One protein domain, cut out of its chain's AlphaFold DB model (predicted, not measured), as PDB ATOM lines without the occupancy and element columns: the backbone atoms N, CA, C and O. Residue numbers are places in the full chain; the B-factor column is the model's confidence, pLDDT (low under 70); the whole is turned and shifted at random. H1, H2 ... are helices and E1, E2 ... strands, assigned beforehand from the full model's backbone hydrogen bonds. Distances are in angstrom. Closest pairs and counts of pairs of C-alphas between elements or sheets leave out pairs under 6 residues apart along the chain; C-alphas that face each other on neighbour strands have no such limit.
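Overview. This is residues 3 to 9 and 17 to 80 of the 86 residues of an uncharacterized protein of Bacteroidia bacterium (UniProt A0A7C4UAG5). A very small sheet of three short parallel strands lies in the middle of a flat domain, with three helices spread round it, and no helix touches another. H3 packs on the sheet with residues 72 to 80, while H1 and H2 sit farther out, each only just short of being on the sheet. The printed part has 71 residues, with three named helices and three named strands in the order E1, H1, E2, H2, E3, H3; the sheet's order is E1, E2, E3, all parallel, and the class of the domain is mixed, helices and strands. The whole is compact, with a radius of gyration of the C-alphas of 12.5 A, and spans 34 by 32 by 17 A.

Arrangement. The inner strand of the sheet is E2, residues 34 to 37, and its edge strands are E1, residues 3 to 5, and E3, residues 57 to 59. E1 and E2 are parallel, with 28 degrees between their directions; N 4 and O 35 are within hydrogen-bond range at 2.8 A. E2 and E3 are parallel at 27 degrees, with N 36 and O 57 at 2.8 A and N 59 and O 36 at 3.0 A. H3, residues 69 to 80, is on the sheet with 11 pairs of C-alphas within 10 A, and the two make two layers, a helix on one face of a sheet. H1, residues 18 to 29, is only just not on the sheet, with 4 pairs of C-alphas within 10 A; the closest C-alphas of H1 and E2 are those of Val 27 and Val 34, 7.5 A apart. H2, residues 41 to 49, is likewise only just not on the sheet, with 4 such pairs. E2, H2 and E3 form a strand-helix-strand unit, two parallel neighbour strands with a helix between them in the chain, and its crossover is right-handed. Every O i to N i+4 pair is within hydrogen-bond range in H1 and H3, and 4 of 5 are in H2.

Along the chain. E2, the longest strand, measures 9.7 A from C-alpha 34 to C-alpha 37. E1 begins at C-alpha 3, at (-10.592, -15.071, 7.025). H1 measures 16.5 A and begins at C-alpha 18, at (-19.355, -5.658, 22.479). H2 measures 12.4 A. H3 measures 16.7 A and ends at C-alpha 80, at (-6.617, -23.928, 14.888).

Size, cuts and confidence. The two C-alphas farthest apart are those of Asp 18 and Thr 66, at 35.0 A. Residues 10 to 16 are not printed, within the link from E1 to H1, and C-alphas 9 and 17 are 19.0 A apart across the cut. Of the links that are printed whole, H1 to E2 and E2 to H2 are tight, H2 to E3 and E3 to H3 are short, and none is long. The mean pLDDT of the printed part is 94.9, and no printed residue is under 70.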
ATOM      1  N   ILE A   3     -11.993 -15.472   7.197       96.88
ATOM      2  CA  ILE A   3     -10.592 -15.071   7.025       96.88
ATOM      3  C   ILE A   3     -10.591 -13.598   6.617       96.88
ATOM      4  O   ILE A   3     -11.066 -13.251   5.537       96.88
ATOM      5  N   LEU A   4     -10.054 -12.741   7.476       96.00
ATOM      6  CA  LEU A   4      -9.841 -11.321   7.225       96.00
ATOM      7  C   LEU A   4      -8.395 -11.133   6.768       96.00
ATOM      8  O   LEU A   4      -7.477 -11.509   7.488       96.00
ATOM      9  N   VAL A   5      -8.158 -10.558   5.591       96.38
ATOM     10  CA  VAL A   5      -6.790 -10.276   5.126       96.38
ATOM     11  C   VAL A   5      -6.374  -8.892   5.625       96.38
ATOM     12  O   VAL A   5      -6.872  -7.879   5.144       96.38
ATOM     13  N   GLY A   6      -5.478  -8.860   6.611       96.00
ATOM     14  CA  GLY A   6      -5.044  -7.653   7.315       96.00
ATOM     15  C   GLY A   6      -3.792  -6.981   6.748       96.00
ATOM     16  O   GLY A   6      -3.428  -5.918   7.230       96.00
ATOM     17  N   GLU A   7      -3.142  -7.555   5.733       95.06
ATOM     18  CA  GLU A   7      -1.815  -7.129   5.238       95.06
ATOM     19  C   GLU A   7      -1.701  -5.647   4.835       95.06
ATOM     20  O   GLU A   7      -0.620  -5.073   4.898       95.06
ATOM     21  N   ASN A   8      -2.816  -5.031   4.431       94.25
ATOM     22  CA  ASN A   8      -2.881  -3.634   3.994       94.25
ATOM     23  C   ASN A   8      -3.630  -2.738   4.996       94.25
ATOM     24  O   ASN A   8      -3.939  -1.587   4.691       94.25
ATOM     25  N   VAL A   9      -3.950  -3.254   6.185       92.19
ATOM     26  CA  VAL A   9      -4.570  -2.477   7.262       92.19
ATOM     27  C   VAL A   9      -3.447  -1.836   8.060       92.19
ATOM     28  O   VAL A   9      -2.869  -2.466   8.933       92.19
ATOM     29  N   LYS A  17     -15.950  -3.166  22.576       85.12
ATOM     30  CA  LYS A  17     -15.665  -4.611  22.508       85.12
ATOM     31  C   LYS A  17     -16.898  -5.445  22.176       85.12
ATOM     32  O   LYS A  17     -16.745  -6.484  21.546       85.12
ATOM     33  N   ASP A  18     -18.073  -4.956  22.551       90.62
ATOM     34  CA  ASP A  18     -19.355  -5.658  22.479       90.62
ATOM     35  C   ASP A  18     -19.637  -6.206  21.066       90.62
ATOM     36  O   ASP A  18     -20.041  -7.353  20.920       90.62
ATOM     37  N   TYR A  19     -19.292  -5.456  20.011       89.38
ATOM     38  CA  TYR A  19     -19.445  -5.914  18.622       89.38
ATOM     39  C   TYR A  19     -18.561  -7.117  18.260       89.38
ATOM     40  O   TYR A  19     -18.945  -7.964  17.456       89.38
ATOM     41  N   TYR A  20     -17.342  -7.176  18.802       92.19
ATOM     42  CA  TYR A  20     -16.421  -8.288  18.551       92.19
ATOM     43  C   TYR A  20     -16.805  -9.522  19.362       92.19
ATOM     44  O   TYR A  20     -16.573 -10.640  18.911       92.19
ATOM     45  N   GLU A  21     -17.369  -9.303  20.547       94.25
ATOM     46  CA  GLU A  21     -17.882 -10.350  21.418       94.25
ATOM     47  C   GLU A  21     -19.117 -11.015  20.807       94.25
ATOM     48  O   GLU A  21     -19.094 -12.226  20.610       94.25
ATOM     49  N   GLU A  22     -20.111 -10.234  20.383       95.06
ATOM     50  CA  GLU A  22     -21.303 -10.739  19.687       95.06
ATOM     51  C   GLU A  22     -20.916 -11.543  18.434       95.06
ATOM     52  O   GLU A  22     -21.338 -12.686  18.266       95.06
ATOM     53  N   LEU A  23     -20.009 -11.007  17.603       94.06
ATOM     54  CA  LEU A  23     -19.490 -11.729  16.437       94.06
ATOM     55  C   LEU A  23     -18.814 -13.053  16.825       94.06
ATOM     56  O   LEU A  23     -18.936 -14.050  16.110       94.06
ATOM     57  N   PHE A  24     -18.036 -13.062  17.907       95.00
ATOM     58  CA  PHE A  24     -17.349 -14.264  18.363       95.00
ATOM     59  C   PHE A  24     -18.333 -15.326  18.851       95.00
ATOM     60  O   PHE A  24     -18.156 -16.494  18.504       95.00
ATOM     61  N   GLU A  25     -19.356 -14.933  19.607       96.12
ATOM     62  CA  GLU A  25     -20.416 -15.824  20.086       96.12
ATOM     63  C   GLU A  25     -21.166 -16.457  18.909       96.12
ATOM     64  O   GLU A  25     -21.142 -17.681  18.770       96.12
ATOM     65  N   GLU A  26     -21.691 -15.649  17.979       96.56
ATOM     66  CA  GLU A  26     -22.413 -16.139  16.793       96.56
ATOM     67  C   GLU A  26     -21.574 -17.112  15.955       96.56
ATOM     68  O   GLU A  26     -22.050 -18.138  15.463       96.56
ATOM     69  N   VAL A  27     -20.291 -16.794  15.767       95.94
ATOM     70  CA  VAL A  27     -19.393 -17.630  14.974       95.94
ATOM     71  C   VAL A  27     -19.046 -18.922  15.707       95.94
ATOM     72  O   VAL A  27     -18.912 -19.956  15.050       95.94
ATOM     73  N   THR A  28     -18.875 -18.879  17.026       93.69
ATOM     74  CA  THR A  28     -18.493 -20.042  17.837       93.69
ATOM     75  C   THR A  28     -19.654 -21.018  18.003       93.69
ATOM     76  O   THR A  28     -19.423 -22.226  17.906       93.69
ATOM     77  N   ASP A  29     -20.883 -20.518  18.157       95.19
ATOM     78  CA  ASP A  29     -22.107 -21.329  18.218       95.19
ATOM     79  C   ASP A  29     -22.300 -22.188  16.956       95.19
ATOM     80  O   ASP A  29     -22.789 -23.315  17.024       95.19
ATOM     81  N   GLU A  30     -21.810 -21.710  15.809       95.44
ATOM     82  CA  GLU A  30     -21.783 -22.427  14.525       95.44
ATOM     83  C   GLU A  30     -20.474 -23.223  14.298       95.44
ATOM     84  O   GLU A  30     -20.077 -23.509  13.159       95.44
ATOM     85  N   ASN A  31     -19.742 -23.556  15.371       92.56
ATOM     86  CA  ASN A  31     -18.437 -24.238  15.343       92.56
ATOM     87  C   ASN A  31     -17.421 -23.555  14.403       92.56
ATOM     88  O   ASN A  31     -16.623 -24.196  13.698       92.56
ATOM     89  N   GLY A  32     -17.487 -22.229  14.341       94.69
ATOM     90  CA  GLY A  32     -16.667 -21.397  13.490       94.69
ATOM     91  C   GLY A  32     -15.516 -20.710  14.213       94.69
ATOM     92  O   GLY A  32     -15.297 -20.856  15.406       94.69
ATOM     93  N   TRP A  33     -14.749 -19.950  13.436       95.75
ATOM     94  CA  TRP A  33     -13.652 -19.114  13.907       95.75
ATOM     95  C   TRP A  33     -13.507 -17.887  13.008       95.75
ATOM     96  O   TRP A  33     -13.930 -17.908  11.843       95.75
ATOM     97  N   VAL A  34     -12.876 -16.839  13.531       96.94
ATOM     98  CA  VAL A  34     -12.457 -15.658  12.769       96.94
ATOM     99  C   VAL A  34     -10.946 -15.523  12.897       96.94
ATOM    100  O   VAL A  34     -10.413 -15.485  14.003       96.94
ATOM    101  N   VAL A  35     -10.254 -15.454  11.762       97.25
ATOM    102  CA  VAL A  35      -8.804 -15.238  11.702       97.25
ATOM    103  C   VAL A  35      -8.522 -13.950  10.953       97.25
ATOM    104  O   VAL A  35      -9.034 -13.754   9.853       97.25
ATOM    105  N   CYS A  36      -7.661 -13.100  11.506       97.44
ATOM    106  CA  CYS A  36      -7.036 -12.008  10.781       97.44
ATOM    107  C   CYS A  36      -5.619 -12.408  10.352       97.44
ATOM    108  O   CYS A  36      -4.730 -12.646  11.172       97.44
ATOM    109  N   LEU A  37      -5.435 -12.502   9.040       97.56
ATOM    110  CA  LEU A  37      -4.233 -12.977   8.385       97.56
ATOM    111  C   LEU A  37      -3.299 -11.815   8.057       97.56
ATOM    112  O   LEU A  37      -3.695 -10.865   7.383       97.56
ATOM    113  N   ASN A  38      -2.044 -11.932   8.473       97.44
ATOM    114  CA  ASN A  38      -0.946 -11.033   8.123       97.44
ATOM    115  C   ASN A  38      -1.190  -9.565   8.493       97.44
ATOM    116  O   ASN A  38      -0.710  -8.676   7.799       97.44
ATOM    117  N   MET A  39      -1.913  -9.279   9.581       97.25
ATOM    118  CA  MET A  39      -1.996  -7.907  10.095       97.25
ATOM    119  C   MET A  39      -0.579  -7.392  10.430       97.25
ATOM    120  O   MET A  39       0.152  -8.110  11.124       97.25
ATOM    121  N   PRO A  40      -0.176  -6.187   9.978       96.19
ATOM    122  CA  PRO A  40       1.125  -5.610  10.301       96.19
ATOM    123  C   PRO A  40       1.364  -5.532  11.810       96.19
ATOM    124  O   PRO A  40       0.446  -5.247  12.576       96.19
ATOM    125  N   GLU A  41       2.603  -5.757  12.249       93.88
ATOM    126  CA  GLU A  41       2.957  -5.777  13.678       93.88
ATOM    127  C   GLU A  41       2.571  -4.477  14.398       93.88
ATOM    128  O   GLU A  41       2.030  -4.518  15.502       93.88
ATOM    129  N   GLN A  42       2.777  -3.333  13.739       92.00
ATOM    130  CA  GLN A  42       2.394  -2.021  14.262       92.00
ATOM    131  C   GLN A  42       0.887  -1.943  14.529       92.00
ATOM    132  O   GLN A  42       0.468  -1.529  15.601       92.00
ATOM    133  N   THR A  43       0.068  -2.422  13.597       93.81
ATOM    134  CA  THR A  43      -1.395  -2.433  13.716       93.81
ATOM    135  C   THR A  43      -1.883  -3.458  14.745       93.81
ATOM    136  O   THR A  43      -2.857  -3.219  15.460       93.81
ATOM    137  N   GLN A  44      -1.180  -4.588  14.886       95.00
ATOM    138  CA  GLN A  44      -1.483  -5.575  15.925       95.00
ATOM    139  C   GLN A  44      -1.316  -5.009  17.338       95.00
ATOM    140  O   GLN A  44      -1.955  -5.522  18.258       95.00
ATOM    141  N   TYR A  45      -0.452  -4.006  17.537       92.69
ATOM    142  CA  TYR A  45      -0.240  -3.388  18.845       92.69
ATOM    143  C   TYR A  45      -1.560  -2.865  19.416       92.69
ATOM    144  O   TYR A  45      -1.957  -3.291  20.502       92.69
ATOM    145  N   ASP A  46      -2.274  -2.034  18.654       90.31
ATOM    146  CA  ASP A  46      -3.561  -1.459  19.065       90.31
ATOM    147  C   ASP A  46      -4.633  -2.545  19.224       90.31
ATOM    148  O   ASP A  46      -5.392  -2.554  20.196       90.31
ATOM    149  N   PHE A  47      -4.639  -3.526  18.320       93.50
ATOM    150  CA  PHE A  47      -5.560  -4.662  18.359       93.50
ATOM    151  C   PHE A  47      -5.428  -5.488  19.652       93.50
ATOM    152  O   PHE A  47      -6.420  -5.844  20.296       93.50
ATOM    153  N   LYS A  48      -4.185  -5.771  20.061       94.06
ATOM    154  CA  LYS A  48      -3.868  -6.511  21.291       94.06
ATOM    155  C   LYS A  48      -4.096  -5.669  22.545       94.06
ATOM    156  O   LYS A  48      -4.560  -6.215  23.545       94.06
ATOM    157  N   HIS A  49      -3.823  -4.362  22.496       92.88
ATOM    158  CA  HIS A  49      -4.131  -3.435  23.595       92.88
ATOM    159  C   HIS A  49      -5.629  -3.390  23.894       92.88
ATOM    160  O   HIS A  49      -6.031  -3.396  25.056       92.88
ATOM    161  N   ALA A  50      -6.461  -3.440  22.855       92.25
ATOM    162  CA  ALA A  50      -7.905  -3.567  22.994       92.25
ATOM    163  C   ALA A  50      -8.363  -4.984  23.413       92.25
ATOM    164  O   ALA A  50      -9.548  -5.202  23.654       92.25
ATOM    165  N   HIS A  51      -7.446  -5.948  23.556       93.06
ATOM    166  CA  HIS A  51      -7.716  -7.362  23.844       93.06
ATOM    167  C   HIS A  51      -8.611  -8.064  22.812       93.06
ATOM    168  O   HIS A  51      -9.222  -9.087  23.121       93.06
ATOM    169  N   LEU A  52      -8.668  -7.554  21.580       94.12
ATOM    170  CA  LEU A  52      -9.527  -8.113  20.533       94.12
ATOM    171  C   LEU A  52      -8.999  -9.427  19.964       94.12
ATOM    172  O   LEU A  52      -9.754 -10.216  19.402       94.12
ATOM    173  N   ASN A  53      -7.718  -9.722  20.197       93.12
ATOM    174  CA  ASN A  53      -7.108 -11.006  19.862       93.12
ATOM    175  C   ASN A  53      -7.672 -12.192  20.669       93.12
ATOM    176  O   ASN A  53      -7.229 -13.318  20.474       93.12
ATOM    177  N   ARG A  54      -8.599 -11.944  21.605       92.44
ATOM    178  CA  ARG A  54      -9.392 -12.977  22.288       92.44
ATOM    179  C   ARG A  54     -10.579 -13.456  21.449       92.44
ATOM    180  O   ARG A  54     -11.009 -14.586  21.626       92.44
ATOM    181  N   TYR A  55     -11.079 -12.596  20.564       94.62
ATOM    182  CA  TYR A  55     -12.256 -12.831  19.728       94.62
ATOM    183  C   TYR A  55     -11.864 -13.157  18.280       94.62
ATOM    184  O   TYR A  55     -12.509 -13.954  17.606       94.62
ATOM    185  N   ILE A  56     -10.779 -12.551  17.793       95.38
ATOM    186  CA  ILE A  56     -10.261 -12.761  16.440       95.38
ATOM    187  C   ILE A  56      -8.812 -13.224  16.531       95.38
ATOM    188  O   ILE A  56      -7.945 -12.504  17.024       95.38
ATOM    189  N   GLU A  57      -8.531 -14.407  15.999       95.69
ATOM    190  CA  GLU A  57      -7.191 -14.979  16.027       95.69
ATOM    191  C   GLU A  57      -6.262 -14.244  15.051       95.69
ATOM    192  O   GLU A  57      -6.583 -14.065  13.876       95.69
ATOM    193  N   LEU A  58      -5.078 -13.843  15.515       96.50
ATOM    194  CA  LEU A  58      -4.049 -13.244  14.663       96.50
ATOM    195  C   LEU A  58      -3.137 -14.343  14.111       96.50
ATOM    196  O   LEU A  58      -2.461 -15.038  14.867       96.50
ATOM    197  N   MET A  59      -3.066 -14.473  12.788       96.88
ATOM    198  CA  MET A  59      -2.268 -15.507  12.125       96.88
ATOM    199  C   MET A  59      -1.302 -14.901  11.112       96.88
ATOM    200  O   MET A  59      -1.652 -13.979  10.381       96.88
ATOM    201  N   GLN A  60      -0.088 -15.447  11.051       96.75
ATOM    202  CA  GLN A  60       0.916 -15.101  10.044       96.75
ATOM    203  C   GLN A  60       1.101 -16.277   9.082       96.75
ATOM    204  O   GLN A  60       1.387 -17.398   9.501       96.75
ATOM    205  N   LEU A  61       0.910 -16.014   7.793       96.62
ATOM    206  CA  LEU A  61       1.047 -16.950   6.685       96.62
ATOM    207  C   LEU A  61       1.367 -16.173   5.399       96.62
ATOM    208  O   LEU A  61       0.485 -15.849   4.601       96.62
ATOM    209  N   ASP A  62       2.641 -15.869   5.170       94.56
ATOM    210  CA  ASP A  62       3.072 -15.014   4.051       94.56
ATOM    211  C   ASP A  62       2.707 -15.587   2.674       94.56
ATOM    212  O   ASP A  62       2.326 -14.867   1.750       94.56
ATOM    213  N   ASN A  63       2.759 -16.912   2.529       95.25
ATOM    214  CA  ASN A  63       2.512 -17.603   1.264       95.25
ATOM    215  C   ASN A  63       1.030 -17.938   1.011       95.25
ATOM    216  O   ASN A  63       0.734 -18.756   0.135       95.25
ATOM    217  N   TRP A  64       0.088 -17.321   1.732       95.88
ATOM    218  CA  TRP A  64      -1.343 -17.644   1.648       95.88
ATOM    219  C   TRP A  64      -1.918 -17.566   0.224       95.88
ATOM    220  O   TRP A  64      -2.773 -18.370  -0.143       95.88
ATOM    221  N   ARG A  65      -1.397 -16.659  -0.613       96.12
ATOM    222  CA  ARG A  65      -1.816 -16.485  -2.016       96.12
ATOM    223  C   ARG A  65      -1.497 -17.671  -2.921       96.12
ATOM    224  O   ARG A  65      -2.057 -17.776  -4.006       96.12
ATOM    225  N   THR A  66      -0.587 -18.548  -2.504       97.19
ATOM    226  CA  THR A  66      -0.242 -19.754  -3.272       97.19
ATOM    227  C   THR A  66      -1.302 -20.849  -3.134       97.19
ATOM    228  O   THR A  66      -1.363 -21.769  -3.949       97.19
ATOM    229  N   TYR A  67      -2.174 -20.741  -2.128       97.12
ATOM    230  CA  TYR A  67      -3.245 -21.692  -1.885       97.12
ATOM    231  C   TYR A  67      -4.509 -21.297  -2.645       97.12
ATOM    232  O   TYR A  67      -4.929 -20.142  -2.664       97.12
ATOM    233  N   LYS A  68      -5.194 -22.299  -3.202       96.69
ATOM    234  CA  LYS A  68      -6.600 -22.133  -3.589       96.69
ATOM    235  C   LYS A  68      -7.441 -21.870  -2.329       96.69
ATOM    236  O   LYS A  68      -7.111 -22.442  -1.288       96.69
ATOM    237  N   PRO A  69      -8.561 -21.127  -2.422       94.56
ATOM    238  CA  PRO A  69      -9.387 -20.779  -1.261       94.56
ATOM    239  C   PRO A  69      -9.733 -21.968  -0.353       94.56
ATOM    240  O   PRO A  69      -9.577 -21.888   0.862       94.56
ATOM    241  N   PHE A  70     -10.102 -23.111  -0.940       95.94
ATOM    242  CA  PHE A  70     -10.404 -24.334  -0.189       95.94
ATOM    243  C   PHE A  70      -9.204 -24.877   0.608       95.94
ATOM    244  O   PHE A  70      -9.357 -25.284   1.758       95.94
ATOM    245  N   HIS A  71      -8.004 -24.875   0.020       97.25
ATOM    246  CA  HIS A  71      -6.798 -25.362   0.694       97.25
ATOM    247  C   HIS A  71      -6.332 -24.405   1.790       97.25
ATOM    248  O   HIS A  71      -5.909 -24.868   2.844       97.25
ATOM    249  N   LEU A  72      -6.446 -23.093   1.562       97.06
ATOM    250  CA  LEU A  72      -6.150 -22.090   2.581       97.06
ATOM    251  C   LEU A  72      -7.057 -22.284   3.796       97.06
ATOM    252  O   LEU A  72      -6.575 -22.404   4.918       97.06
ATOM    253  N   TYR A  73      -8.361 -22.397   3.547       95.88
ATOM    254  CA  TYR A  73      -9.348 -22.676   4.579       95.88
ATOM    255  C   TYR A  73      -9.003 -23.945   5.366       95.88
ATOM    256  O   TYR A  73      -8.936 -23.899   6.590       95.88
ATOM    257  N   LYS A  74      -8.733 -25.066   4.681       96.75
ATOM    258  CA  LYS A  74      -8.395 -26.334   5.344       96.75
ATOM    259  C   LYS A  74      -7.125 -26.239   6.182       96.75
ATOM    260  O   LYS A  74      -7.102 -26.777   7.281       96.75
ATOM    261  N   LYS A  75      -6.101 -25.544   5.687       96.50
ATOM    262  CA  LYS A  75      -4.852 -25.322   6.422       96.50
ATOM    263  C   LYS A  75      -5.095 -24.569   7.729       96.50
ATOM    264  O   LYS A  75      -4.658 -25.036   8.773       96.50
ATOM    265  N   ILE A  76      -5.816 -23.449   7.667       96.38
ATOM    266  CA  ILE A  76      -6.134 -22.637   8.850       96.38
ATOM    267  C   ILE A  76      -6.977 -23.446   9.843       96.38
ATOM    268  O   ILE A  76      -6.667 -23.478  11.028       96.38
ATOM    269  N   ASP A  77      -7.993 -24.160   9.355       96.06
ATOM    270  CA  ASP A  77      -8.864 -25.000  10.182       96.06
ATOM    271  C   ASP A  77      -8.073 -26.069  10.955       96.06
ATOM    272  O   ASP A  77      -8.267 -26.245  12.155       96.06
ATOM    273  N   SER A  78      -7.131 -26.741  10.284       95.12
ATOM    274  CA  SER A  78      -6.253 -27.730  10.918       95.12
ATOM    275  C   SER A  78      -5.293 -27.115  11.939       95.12
ATOM    276  O   SER A  78      -5.076 -27.704  12.993       95.12
ATOM    277  N   GLU A  79      -4.724 -25.938  11.660       94.81
ATOM    278  CA  GLU A  79      -3.829 -25.252  12.603       94.81
ATOM    279  C   GLU A  79      -4.555 -24.801  13.874       94.81
ATOM    280  O   GLU A  79      -4.010 -24.927  14.972       94.81
ATOM    281  N   LEU A  80      -5.791 -24.313  13.743       93.38
ATOM    282  CA  LEU A  80      -6.617 -23.928  14.888       93.38
ATOM    283  C   LEU A  80      -7.036 -25.143  15.721       93.38
ATOM    284  O   LEU A  80      -6.918 -25.106  16.945       93.38
TER     285      LEU A  80